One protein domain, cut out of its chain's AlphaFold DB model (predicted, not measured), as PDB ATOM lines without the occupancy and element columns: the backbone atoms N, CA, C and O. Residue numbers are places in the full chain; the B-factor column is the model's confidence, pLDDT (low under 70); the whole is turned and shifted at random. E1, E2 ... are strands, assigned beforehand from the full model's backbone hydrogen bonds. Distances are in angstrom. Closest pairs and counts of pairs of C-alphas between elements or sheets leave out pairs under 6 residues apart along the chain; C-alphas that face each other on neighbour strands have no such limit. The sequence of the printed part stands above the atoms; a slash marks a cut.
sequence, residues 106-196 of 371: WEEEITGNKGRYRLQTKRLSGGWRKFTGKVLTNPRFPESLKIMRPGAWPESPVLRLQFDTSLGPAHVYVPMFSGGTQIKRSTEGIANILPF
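This is residues 106 to 196 of the 371 residues of an uncharacterized protein of Rhodobacterales bacterium RIFCSPHIGHO2_02_FULL_62_130 (UniProt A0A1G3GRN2). Two strongly twisted sheets stand face to face as a sandwich, one of E1, E2, E3, E6 and E7, the other of E4, E5, E8 and E9, their strands at 3 degrees to each other. The chain changes sheet at the links E3 to E4, E5 to E6 and E7 to E8. The printed part has 91 residues, no named helix and nine strands, E1 to E9 along the chain; it is all strand. The first sheet is branched, the second has the order E4, E5, E8, E9, and both are antiparallel. The whole is compact, with a radius of gyration of the C-alphas of 12.9 A and spans of 36 by 28 by 18 A.

E1, residues 107 to 109, begins at C-alpha (59.818, 53.616, 211.959). E2 is residues 116 to 122, 19.1 A long; E3 128 to 130; E4 135 to 138; E5 141 to 147. E6 is residues 159 to 165, 19.1 A; E7 168 to 173; E8 181 to 186. E9, residues 189 to 195, 18.4 A, ends at C-alpha (43.655, 51.109, 226.298).

E1, E2 and E3 form a meander, each strand the antiparallel neighbour of the one before. E1 and E3 lie on one side of E2, E6 on the other side; N 117 and O 108 are 3.1 A apart, N 121 and O 129 2.8 A, N 118 and O 162 2.9 A. E6 and E7 are a hairpin, with N 170 and O 163 2.8 A apart. In the second sheet, N 136 and O 146 of the hairpin E4 and E5 are 2.8 A apart, N 145 and O 183 of E5 and E8 2.8 A, and N 182 and O 194 of the hairpin E8 and E9 2.7 A. Between the sheets, the closest C-alphas of E6 and E9 are those of Thr 165 and Gly 189, 5.5 A apart.

The two C-alphas farthest apart, of Ser 125 and Arg 140, are 39.6 A apart. The printed part has no cut, and the link E5 to E6, 11 residues, is long. The mean pLDDT of the printed part is 82.0; residues 106 to 115 and 152 to 156 are under 70.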
ATOM      1  N   TRP A 106      61.647  53.010 216.397       58.03
ATOM      2  CA  TRP A 106      60.581  52.471 215.538       58.03
ATOM      3  C   TRP A 106      60.183  53.442 214.415       58.03
ATOM      4  O   TRP A 106      59.730  54.564 214.662       58.03
ATOM      5  N   GLU A 107      60.337  52.992 213.174       61.41
ATOM      6  CA  GLU A 107      59.818  53.616 211.959       61.41
ATOM      7  C   GLU A 107      59.423  52.473 211.023       61.41
ATOM      8  O   GLU A 107      60.276  51.678 210.631       61.41
ATOM      9  N   GLU A 108      58.127  52.335 210.747       60.25
ATOM     10  CA  GLU A 108      57.598  51.251 209.919       60.25
ATOM     11  C   GLU A 108      57.087  51.835 208.597       60.25
ATOM     12  O   GLU A 108      56.203  52.698 208.567       60.25
ATOM     13  N   GLU A 109      57.667  51.360 207.495       51.62
ATOM     14  CA  GLU A 109      57.146  51.556 206.147       51.62
ATOM     15  C   GLU A 109      56.395  50.277 205.776       51.62
ATOM     16  O   GLU A 109      57.002  49.232 205.529       51.62
ATOM     17  N   ILE A 110      55.062  50.327 205.835       45.97
ATOM     18  CA  ILE A 110      54.240  49.158 205.527       45.97
ATOM     19  C   ILE A 110      54.247  48.979 204.010       45.97
ATOM     20  O   ILE A 110      53.678  49.772 203.260       45.97
ATOM     21  N   THR A 111      54.899  47.920 203.550       39.50
ATOM     22  CA  THR A 111      54.890  47.514 202.145       39.50
ATOM     23  C   THR A 111      53.577  46.791 201.858       39.50
ATOM     24  O   THR A 111      53.369  45.658 202.275       39.50
ATOM     25  N   GLY A 112      52.648  47.485 201.198       38.72
ATOM     26  CA  GLY A 112      51.359  46.925 200.770       38.72
ATOM     27  C   GLY A 112      50.231  47.952 200.691       38.72
ATOM     28  O   GLY A 112      49.393  47.854 199.809       38.72
ATOM     29  N   ASN A 113      50.262  48.987 201.536       46.12
ATOM     30  CA  ASN A 113      49.358  50.138 201.482       46.12
ATOM     31  C   ASN A 113      50.149  51.400 201.848       46.12
ATOM     32  O   ASN A 113      50.918  51.396 202.803       46.12
ATOM     33  N   LYS A 114      50.005  52.455 201.041       47.09
ATOM     34  CA  LYS A 114      50.841  53.671 201.005       47.09
ATOM     35  C   LYS A 114      50.747  54.526 202.286       47.09
ATOM     36  O   LYS A 114      50.185  55.615 202.242       47.09
ATOM     37  N   GLY A 115      51.298  54.073 203.409       60.19
ATOM     38  CA  GLY A 115      51.332  54.863 204.640       60.19
ATOM     39  C   GLY A 115      52.611  54.656 205.437       60.19
ATOM     40  O   GLY A 115      52.940  53.533 205.826       60.19
ATOM     41  N   ARG A 116      53.336  55.747 205.705       71.81
ATOM     42  CA  ARG A 116      54.486  55.730 206.613       71.81
ATOM     43  C   ARG A 116      54.019  56.048 208.025       71.81
ATOM     44  O   ARG A 116      53.484  57.125 208.272       71.81
ATOM     45  N   TYR A 117      54.283  55.147 208.966       83.81
ATOM     46  CA  TYR A 117      53.961  55.369 210.372       83.81
ATOM     47  C   TYR A 117      55.221  55.747 211.142       83.81
ATOM     48  O   TYR A 117      56.239  55.051 211.103       83.81
ATOM     49  N   ARG A 118      55.161  56.864 211.872       87.50
ATOM     50  CA  ARG A 118      56.293  57.348 212.666       87.50
ATOM     51  C   ARG A 118      55.864  57.716 214.072       87.50
ATOM     52  O   ARG A 118      55.134  58.684 214.280       87.50
ATOM     53  N   LEU A 119      56.392  56.984 215.046       89.19
ATOM     54  CA  LEU A 119      56.127  57.212 216.458       89.19
ATOM     55  C   LEU A 119      57.218  58.103 217.067       89.19
ATOM     56  O   LEU A 119      58.415  57.819 216.969       89.19
ATOM     57  N   GLN A 120      56.816  59.219 217.672       90.00
ATOM     58  CA  GLN A 120      57.732  60.241 218.170       90.00
ATOM     59  C   GLN A 120      57.329  60.732 219.553       90.00
ATOM     60  O   GLN A 120      56.161  60.984 219.812       90.00
ATOM     61  N   THR A 121      58.309  60.955 220.418       88.50
ATOM     62  CA  THR A 121      58.105  61.557 221.735       88.50
ATOM     63  C   THR A 121      58.685  62.970 221.773       88.50
ATOM     64  O   THR A 121      59.724  63.245 221.158       88.50
ATOM     65  N   LYS A 122      57.998  63.886 222.456       87.38
ATOM     66  CA  LYS A 122      58.447  65.267 222.653       87.38
ATOM     67  C   LYS A 122      59.586  65.298 223.676       87.38
ATOM     68  O   LYS A 122      59.540  64.599 224.685       87.38
ATOM     69  N   ARG A 123      60.635  66.079 223.415       82.25
ATOM     70  CA  ARG A 123      61.712  66.306 224.396       82.25
ATOM     71  C   ARG A 123      61.293  67.391 225.389       82.25
ATOM     72  O   ARG A 123      60.582  68.316 225.005       82.25
ATOM     73  N   LEU A 124      61.819  67.325 226.614       76.94
ATOM     74  CA  LEU A 124      61.666  68.399 227.606       76.94
ATOM     75  C   LEU A 124      62.249  69.724 227.097       76.94
ATOM     76  O   LEU A 124      61.629  70.767 227.249       76.94
ATOM     77  N   SER A 125      63.388  69.669 226.402       77.19
ATOM     78  CA  SER A 125      64.031  70.827 225.763       77.19
ATOM     79  C   SER A 125      63.351  71.302 224.470       77.19
ATOM     80  O   SER A 125      63.868  72.182 223.791       77.19
ATOM     81  N   GLY A 126      62.209  70.717 224.102       79.44
ATOM     82  CA  GLY A 126      61.516  71.004 222.851       79.44
ATOM     83  C   GLY A 126      61.952  70.122 221.676       79.44
ATOM     84  O   GLY A 126      62.994  69.464 221.670       79.44
ATOM     85  N   GLY A 127      61.095  70.075 220.656       85.19
ATOM     86  CA  GLY A 127      61.280  69.221 219.484       85.19
ATOM     87  C   GLY A 127      60.846  67.766 219.687       85.19
ATOM     88  O   GLY A 127      60.402  67.347 220.758       85.19
ATOM     89  N   TRP A 128      60.956  66.989 218.610       86.88
ATOM     90  CA  TRP A 128      60.472  65.612 218.529       86.88
ATOM     91  C   TRP A 128      61.635  64.654 218.298       86.88
ATOM     92  O   TRP A 128      62.463  64.876 217.417       86.88
ATOM     93  N   ARG A 129      61.688  63.565 219.064       85.62
ATOM     94  CA  ARG A 129      62.616  62.446 218.841       85.62
ATOM     95  C   ARG A 129      61.844  61.171 218.547       85.62
ATOM     96  O   ARG A 129      60.666  61.072 218.880       85.62
ATOM     97  N   LYS A 130      62.506  60.191 217.939       83.88
ATOM     98  CA  LYS A 130      61.906  58.871 217.723       83.88
ATOM     99  C   LYS A 130      61.570  58.216 219.069       83.88
ATOM    100  O   LYS A 130      62.280  58.423 220.054       83.88
ATOM    101  N   PHE A 131      60.470  57.473 219.114       84.94
ATOM    102  CA  PHE A 131      60.091  56.702 220.293       84.94
ATOM    103  C   PHE A 131      61.006  55.483 220.459       84.94
ATOM    104  O   PHE A 131      61.314  54.796 219.486       84.94
ATOM    105  N   THR A 132      61.434  55.228 221.696       79.56
ATOM    106  CA  THR A 132      62.367  54.148 222.062       79.56
ATOM    107  C   THR A 132      61.735  53.097 222.980       79.56
ATOM    108  O   THR A 132      62.440  52.240 223.505       79.56
ATOM    109  N   GLY A 133      60.424  53.178 223.238       82.38
ATOM    110  CA  GLY A 133      59.708  52.174 224.027       82.38
ATOM    111  C   GLY A 133      59.329  50.940 223.205       82.38
ATOM    112  O   GLY A 133      59.649  50.830 222.021       82.38
ATOM    113  N   LYS A 134      58.630  49.993 223.840       86.81
ATOM    114  CA  LYS A 134      58.251  48.727 223.197       86.81
ATOM    115  C   LYS A 134      56.979  48.900 222.366       86.81
ATOM    116  O   LYS A 134      55.953  49.340 222.883       86.81
ATOM    117  N   VAL A 135      57.058  48.494 221.101       88.62
ATOM    118  CA  VAL A 135      55.921  48.358 220.184       88.62
ATOM    119  C   VAL A 135      55.775  46.881 219.837       88.62
ATOM    120  O   VAL A 135      56.724  46.238 219.379       88.62
ATOM    121  N   LEU A 136      54.594  46.340 220.088       89.00
ATOM    122  CA  LEU A 136      54.242  44.950 219.862       89.00
ATOM    123  C   LEU A 136      53.247  44.857 218.702       89.00
ATOM    124  O   LEU A 136      52.383  45.714 218.537       89.00
ATOM    125  N   THR A 137      53.365  43.796 217.918       86.19
ATOM    126  CA  THR A 137      52.473  43.445 216.806       86.19
ATOM    127  C   THR A 137      51.842  42.092 217.093       86.19
ATOM    128  O   THR A 137      52.428  41.260 217.793       86.19
ATOM    129  N   ASN A 138      50.649  41.860 216.559       83.00
ATOM    130  CA  ASN A 138      49.992  40.566 216.637       83.00
ATOM    131  C   ASN A 138      49.939  39.953 215.227       83.00
ATOM    132  O   ASN A 138      49.271  40.510 214.365       83.00
ATOM    133  N   PRO A 139      50.604  38.813 214.957       80.50
ATOM    134  CA  PRO A 139      50.588  38.204 213.625       80.50
ATOM    135  C   PRO A 139      49.190  37.817 213.124       80.50
ATOM    136  O   PRO A 139      48.982  37.758 211.918       80.50
ATOM    137  N   ARG A 140      48.245  37.544 214.036       80.94
ATOM    138  CA  ARG A 140      46.847  37.244 213.684       80.94
ATOM    139  C   ARG A 140      46.043  38.497 213.337       80.94
ATOM    140  O   ARG A 140      45.048  38.389 212.638       80.94
ATOM    141  N   PHE A 141      46.488  39.650 213.827       82.50
ATOM    142  CA  PHE A 141      45.852  40.953 213.652       82.50
ATOM    143  C   PHE A 141      46.924  41.960 213.239       82.50
ATOM    144  O   PHE A 141      47.328  42.802 214.052       82.50
ATOM    145  N   PRO A 142      47.478  41.827 212.019       81.06
ATOM    146  CA  PRO A 142      48.593  42.649 211.566       81.06
ATOM    147  C   PRO A 142      48.245  44.139 211.546       81.06
ATOM    148  O   PRO A 142      49.133  44.972 211.654       81.06
ATOM    149  N   GLU A 143      46.972  44.509 211.458       84.56
ATOM    150  CA  GLU A 143      46.487  45.883 211.556       84.56
ATOM    151  C   GLU A 143      46.552  46.458 212.982       84.56
ATOM    152  O   GLU A 143      46.475  47.674 213.150       84.56
ATOM    153  N   SER A 144      46.743  45.619 214.004       87.50
ATOM    154  CA  SER A 144      46.770  46.016 215.412       87.50
ATOM    155  C   SER A 144      48.194  46.138 215.967       87.50
ATOM    156  O   SER A 144      49.016  45.222 215.886       87.50
ATOM    157  N   LEU A 145      48.465  47.272 216.610       90.12
ATOM    158  CA  LEU A 145      49.697  47.561 217.344       90.12
ATOM    159  C   LEU A 145      49.391  47.711 218.832       90.12
ATOM    160  O   LEU A 145      48.352  48.248 219.202       90.12
ATOM    161  N   LYS A 146      50.328  47.305 219.687       92.19
ATOM    162  CA  LYS A 146      50.289  47.567 221.127       92.19
ATOM    163  C   LYS A 146      51.548  48.310 221.546       92.19
ATOM    164  O   LYS A 146      52.659  47.810 221.390       92.19
ATOM    165  N   ILE A 147      51.379  49.503 222.095       91.44
ATOM    166  CA  ILE A 147      52.461  50.344 222.602       91.44
ATOM    167  C   ILE A 147      52.495  50.204 224.119       91.44
ATOM    168  O   ILE A 147      51.510  50.474 224.801       91.44
ATOM    169  N   MET A 148      53.636  49.780 224.657       89.44
ATOM    170  CA  MET A 148      53.819  49.655 226.102       89.44
ATOM    171  C   MET A 148      54.371  50.948 226.682       89.44
ATOM    172  O   MET A 148      55.366  51.483 226.177       89.44
ATOM    173  N   ARG A 149      53.791  51.393 227.800       85.25
ATOM    174  CA  ARG A 149      54.378  52.462 228.602       85.25
ATOM    175  C   ARG A 149      55.724  52.003 229.185       85.25
ATOM    176  O   ARG A 149      55.785  50.946 229.812       85.25
ATOM    177  N   PRO A 150      56.819  52.752 228.978       80.44
ATOM    178  CA  PRO A 150      58.078  52.495 229.674       80.44
ATOM    179  C   PRO A 150      57.924  52.669 231.189       80.44
ATOM    180  O   PRO A 150      57.221  53.571 231.626       80.44
ATOM    181  N   GLY A 151      58.617  51.853 231.990       73.19
ATOM    182  CA  GLY A 151      58.540  51.944 233.457       73.19
ATOM    183  C   GLY A 151      59.046  53.277 234.030       73.19
ATOM    184  O   GLY A 151      58.505  53.762 235.011       73.19
ATOM    185  N   ALA A 152      60.035  53.907 233.384       69.19
ATOM    186  CA  ALA A 152      60.571  55.223 233.751       69.19
ATOM    187  C   ALA A 152      60.059  56.317 232.796       69.19
ATOM    188  O   ALA A 152      60.821  56.917 232.032       69.19
ATOM    189  N   TRP A 153      58.743  56.517 232.756       68.94
ATOM    190  CA  TRP A 153      58.117  57.508 231.876       68.94
ATOM    191  C   TRP A 153      58.205  58.918 232.490       68.94
ATOM    192  O   TRP A 153      57.947  59.062 233.684       68.94
ATOM    193  N   PRO A 154      58.593  59.959 231.726       66.88
ATOM    194  CA  PRO A 154      58.753  61.305 232.272       66.88
ATOM    195  C   PRO A 154      57.403  61.931 232.640       66.88
ATOM    196  O   PRO A 154      56.378  61.585 232.059       66.88
ATOM    197  N   GLU A 155      57.424  62.920 233.537       59.75
ATOM    198  CA  GLU A 155      56.225  63.605 234.053       59.75
ATOM    199  C   GLU A 155      55.430  64.389 232.987       59.75
ATOM    200  O   GLU A 155      54.255  64.681 233.181       59.75
ATOM    201  N   SER A 156      56.040  64.712 231.838       66.88
ATOM    202  CA  SER A 156      55.376  65.377 230.697       66.88
ATOM    203  C   SER A 156      55.561  64.610 229.382       66.88
ATOM    204  O   SER A 156      56.323  65.032 228.502       66.88
ATOM    205  N   PRO A 157      54.907  63.452 229.217       75.06
ATOM    206  CA  PRO A 157      55.214  62.546 228.132       75.06
ATOM    207  C   PRO A 157      54.249  62.696 226.956       75.06
ATOM    208  O   PRO A 157      53.247  61.992 226.839       75.06
ATOM    209  N   VAL A 158      54.583  63.572 226.017       88.19
ATOM    210  CA  VAL A 158      53.796  63.670 224.784       88.19
ATOM    211  C   VAL A 158      54.336  62.671 223.765       88.19
ATOM    212  O   VAL A 158      55.472  62.799 223.296       88.19
ATOM    213  N   LEU A 159      53.525  61.672 223.424       92.00
ATOM    214  CA  LEU A 159      53.766  60.734 222.329       92.00
ATOM    215  C   LEU A 159      52.841  61.090 221.168       92.00
ATOM    216  O   LEU A 159      51.648  61.294 221.368       92.00
ATOM    217  N   ARG A 160      53.376  61.147 219.949       92.75
ATOM    218  CA  ARG A 160      52.584  61.298 218.729       92.75
ATOM    219  C   ARG A 160      52.883  60.186 217.743       92.75
ATOM    220  O   ARG A 160      54.045  59.821 217.555       92.75
ATOM    221  N   LEU A 161      51.849  59.718 217.064       92.94
ATOM    222  CA  LEU A 161      51.953  58.864 215.893       92.94
ATOM    223  C   LEU A 161      51.635  59.707 214.660       92.94
ATOM    224  O   LEU A 161      50.543  60.254 214.556       92.94
ATOM    225  N   GLN A 162      52.596  59.837 213.750       92.50
ATOM    226  CA  GLN A 162      52.376  60.414 212.425       92.50
ATOM    227  C   GLN A 162      52.019  59.301 211.446       92.50
ATOM    228  O   GLN A 162      52.612  58.224 211.517       92.50
ATOM    229  N   PHE A 163      51.076  59.576 210.556       90.25
ATOM    230  CA  PHE A 163      50.601  58.647 209.537       90.25
ATOM    231  C   PHE A 163      50.087  59.418 208.323       90.25
ATOM    232  O   PHE A 163      49.764  60.601 208.429       90.25
ATOM    233  N   ASP A 164      50.014  58.761 207.173       87.06
ATOM    234  CA  ASP A 164      49.437  59.351 205.967       87.06
ATOM    235  C   ASP A 164      47.948  58.996 205.865       87.06
ATOM    236  O   ASP A 164      47.539  57.889 206.212       87.06
ATOM    237  N   THR A 165      47.148  59.948 205.388       85.12
ATOM    238  CA  THR A 165      45.721  59.776 205.071       85.12
ATOM    239  C   THR A 165      45.463  60.202 203.629       85.12
ATOM    240  O   THR A 165      46.317  60.839 203.002       85.12
ATOM    241  N   SER A 166      44.264  59.932 203.109       83.00
ATOM    242  CA  SER A 166      43.812  60.461 201.811       83.00
ATOM    243  C   SER A 166      43.848  61.997 201.742       83.00
ATOM    244  O   SER A 166      44.075  62.558 200.672       83.00
ATOM    245  N   LEU A 167      43.699  62.680 202.883       81.94
ATOM    246  CA  LEU A 167      43.731  64.141 203.007       81.94
ATOM    247  C   LEU A 167      45.153  64.710 203.186       81.94
ATOM    248  O   LEU A 167      45.353  65.925 203.154       81.94
ATOM    249  N   GLY A 168      46.157  63.846 203.362       86.00
ATOM    250  CA  GLY A 168      47.555  64.213 203.575       86.00
ATOM    251  C   GLY A 168      48.127  63.710 204.905       86.00
ATOM    252  O   GLY A 168      47.504  62.898 205.593       86.00
ATOM    253  N   PRO A 169      49.337  64.165 205.280       89.38
ATOM    254  CA  PRO A 169      49.987  63.736 206.511       89.38
ATOM    255  C   PRO A 169      49.183  64.172 207.735       89.38
ATOM    256  O   PRO A 169      48.880  65.355 207.900       89.38
ATOM    257  N   ALA A 170      48.901  63.233 208.621       92.56
ATOM    258  CA  ALA A 170      48.198  63.454 209.870       92.56
ATOM    259  C   ALA A 170      49.063  63.050 211.069       92.56
ATOM    260  O   ALA A 170      50.116  62.414 210.947       92.56
ATOM    261  N   HIS A 171      48.629  63.453 212.257       94.06
ATOM    262  CA  HIS A 171      49.168  62.917 213.494       94.06
ATOM    263  C   HIS A 171      48.102  62.802 214.570       94.06
ATOM    264  O   HIS A 171      47.131  63.544 214.577       94.06
ATOM    265  N   VAL A 172      48.325  61.902 215.513       95.19
ATOM    266  CA  VAL A 172      47.488  61.711 216.696       95.19
ATOM    267  C   VAL A 172      48.379  61.661 217.924       95.19
ATOM    268  O   VAL A 172      49.478  61.096 217.870       95.19
ATOM    269  N   TYR A 173      47.939  62.272 219.021       96.00
ATOM    270  CA  TYR A 173      48.593  62.079 220.307       96.00
ATOM    271  C   TYR A 173      48.165  60.736 220.875       96.00
ATOM    272  O   TYR A 173      46.981  60.436 220.949       96.00
ATOM    273  N   VAL A 174      49.139  59.906 221.231       95.00
ATOM    274  CA  VAL A 174      48.891  58.546 221.699       95.00
ATOM    275  C   VAL A 174      48.848  58.584 223.224       95.00
ATOM    276  O   VAL A 174      49.901  58.814 223.833       95.00
ATOM    277  N   PRO A 175      47.678  58.370 223.859       94.31
ATOM    278  CA  PRO A 175      47.619  58.157 225.294       94.31
ATOM    279  C   PRO A 175      48.500  56.968 225.648       94.31
ATOM    280  O   PRO A 175      48.494  55.975 224.925       94.31
ATOM    281  N   MET A 176      49.261  57.036 226.730       91.94
ATOM    282  CA  MET A 176      50.104  55.921 227.149       91.94
ATOM    283  C   MET A 176      49.475  55.289 228.370       91.94
ATOM    284  O   MET A 176      49.903  55.625 229.457       91.94
ATOM    285  N   PHE A 177      48.470  54.427 228.230       91.75
ATOM    286  CA  PHE A 177      47.780  53.819 229.379       91.75
ATOM    287  C   PHE A 177      48.683  52.835 230.143       91.75
ATOM    288  O   PHE A 177      49.643  52.296 229.579       91.75
ATOM    289  N   SER A 178      48.397  52.594 231.424       87.50
ATOM    290  CA  SER A 178      49.213  51.742 232.309       87.50
ATOM    291  C   SER A 178      49.343  50.300 231.794       87.50
ATOM    292  O   SER A 178      50.449  49.763 231.738       87.50
ATOM    293  N   GLY A 179      48.246  49.712 231.304       86.31
ATOM    294  CA  GLY A 179      48.210  48.394 230.647       86.31
ATOM    295  C   GLY A 179      48.755  48.369 229.207       86.31
ATOM    296  O   GLY A 179      48.807  47.311 228.567       86.31
ATOM    297  N   GLY A 180      49.180  49.524 228.691       91.94
ATOM    298  CA  GLY A 180      49.547  49.750 227.299       91.94
ATOM    299  C   GLY A 180      48.380  50.250 226.450       91.94
ATOM    300  O   GLY A 180      47.215  50.186 226.839       91.94
ATOM    301  N   THR A 181      48.714  50.735 225.262       94.44
ATOM    302  CA  THR A 181      47.769  51.350 224.327       94.44
ATOM    303  C   THR A 181      47.705  50.530 223.056       94.44
ATOM    304  O   THR A 181      48.731  50.277 222.423       94.44
ATOM    305  N   GLN A 182      46.506  50.118 222.674       93.94
ATOM    306  CA  GLN A 182      46.229  49.489 221.400       93.94
ATOM    307  C   GLN A 182      45.918  50.546 220.338       93.94
ATOM    308  O   GLN A 182      45.133  51.464 220.559       93.94
ATOM    309  N   ILE A 183      46.510  50.385 219.160       92.56
ATOM    310  CA  ILE A 183      46.218  51.178 217.969       92.56
ATOM    311  C   ILE A 183      45.759  50.218 216.879       92.56
ATOM    312  O   ILE A 183      46.517  49.336 216.473       92.56
ATOM    313  N   LYS A 184      44.528  50.395 216.398       90.44
ATOM    314  CA  LYS A 184      43.985  49.656 215.255       90.44
ATOM    315  C   LYS A 184      44.139  50.510 214.004       90.44
ATOM    316  O   LYS A 184      43.655  51.641 213.961       90.44
ATOM    317  N   ARG A 185      44.831  49.989 212.996       88.75
ATOM    318  CA  ARG A 185      45.035  50.645 211.699       88.75
ATOM    319  C   ARG A 185      43.897  50.290 210.740       88.75
ATOM    320  O   ARG A 185      43.303  49.222 210.853       88.75
ATOM    321  N   SER A 186      43.617  51.179 209.794       84.69
ATOM    322  CA  SER A 186      42.735  50.925 208.649       84.69
ATOM    323  C   SER A 186      43.470  51.226 207.346       84.69
ATOM    324  O   SER A 186      44.586  51.745 207.346       84.69
ATOM    325  N   THR A 187      42.824  50.931 206.220       78.50
ATOM    326  CA  THR A 187      43.287  51.334 204.884       78.50
ATOM    327  C   THR A 187      43.430  52.850 204.731       78.50
ATOM    328  O   THR A 187      44.212  53.300 203.900       78.50
ATOM    329  N   GLU A 188      42.714  53.634 205.539       80.19
ATOM    330  CA  GLU A 188      42.685  55.101 205.478       80.19
ATOM    331  C   GLU A 188      43.559  55.778 206.549       80.19
ATOM    332  O   GLU A 188      43.664  57.005 206.576       80.19
ATOM    333  N   GLY A 189      44.208  55.000 207.425       86.00
ATOM    334  CA  GLY A 189      45.089  55.516 208.472       86.00
ATOM    335  C   GLY A 189      44.932  54.774 209.796       86.00
ATOM    336  O   GLY A 189      45.314  53.607 209.920       86.00
ATOM    337  N   ILE A 190      44.434  55.475 210.816       89.56
ATOM    338  CA  ILE A 190      44.148  54.920 212.144       89.56
ATOM    339  C   ILE A 190      42.635  54.816 212.304       89.56
ATOM    340  O   ILE A 190      41.930  55.793 212.084       89.56
ATOM    341  N   ALA A 191      42.153  53.636 212.694       88.38
ATOM    342  CA  ALA A 191      40.742  53.385 212.967       88.38
ATOM    343  C   ALA A 191      40.377  53.733 214.413       88.38
ATOM    344  O   ALA A 191      39.351  54.356 214.663       88.38
ATOM    345  N   ASN A 192      41.205  53.308 215.373       91.12
ATOM    346  CA  ASN A 192      40.937  53.526 216.792       91.12
ATOM    347  C   ASN A 192      42.225  53.484 217.630       91.12
ATOM    348  O   ASN A 192      43.201  52.818 217.264       91.12
ATOM    349  N   ILE A 193      42.198  54.171 218.770       94.81
ATOM    350  CA  ILE A 193      43.220  54.161 219.812       94.81
ATOM    351  C   ILE A 193      42.523  53.920 221.146       94.81
ATOM    352  O   ILE A 193      41.736  54.743 221.602       94.81
ATOM    353  N   LEU A 194      42.838  52.796 221.780       93.94
ATOM    354  CA  LEU A 194      42.209  52.372 223.024       93.94
ATOM    355  C   LEU A 194      43.263  51.908 224.029       93.94
ATOM    356  O   LEU A 194      44.344  51.463 223.638       93.94
ATOM    357  N   PRO A 195      42.965  51.947 225.330       93.56
ATOM    358  CA  PRO A 195      43.655  51.109 226.298       93.56
ATOM    359  C   PRO A 195      43.661  49.647 225.855       93.56
ATOM    360  O   PRO A 195      42.691  49.146 225.294       93.56
ATOM    361  N   PHE A 196      44.757  48.943 226.121       90.44
ATOM    362  CA  PHE A 196      44.820  47.503 225.884       90.44
ATOM    363  C   PHE A 196      44.002  46.713 226.919       90.44
ATOM    364  O   PHE A 196      43.492  45.632 226.626       90.44
TER     365      PHE A 196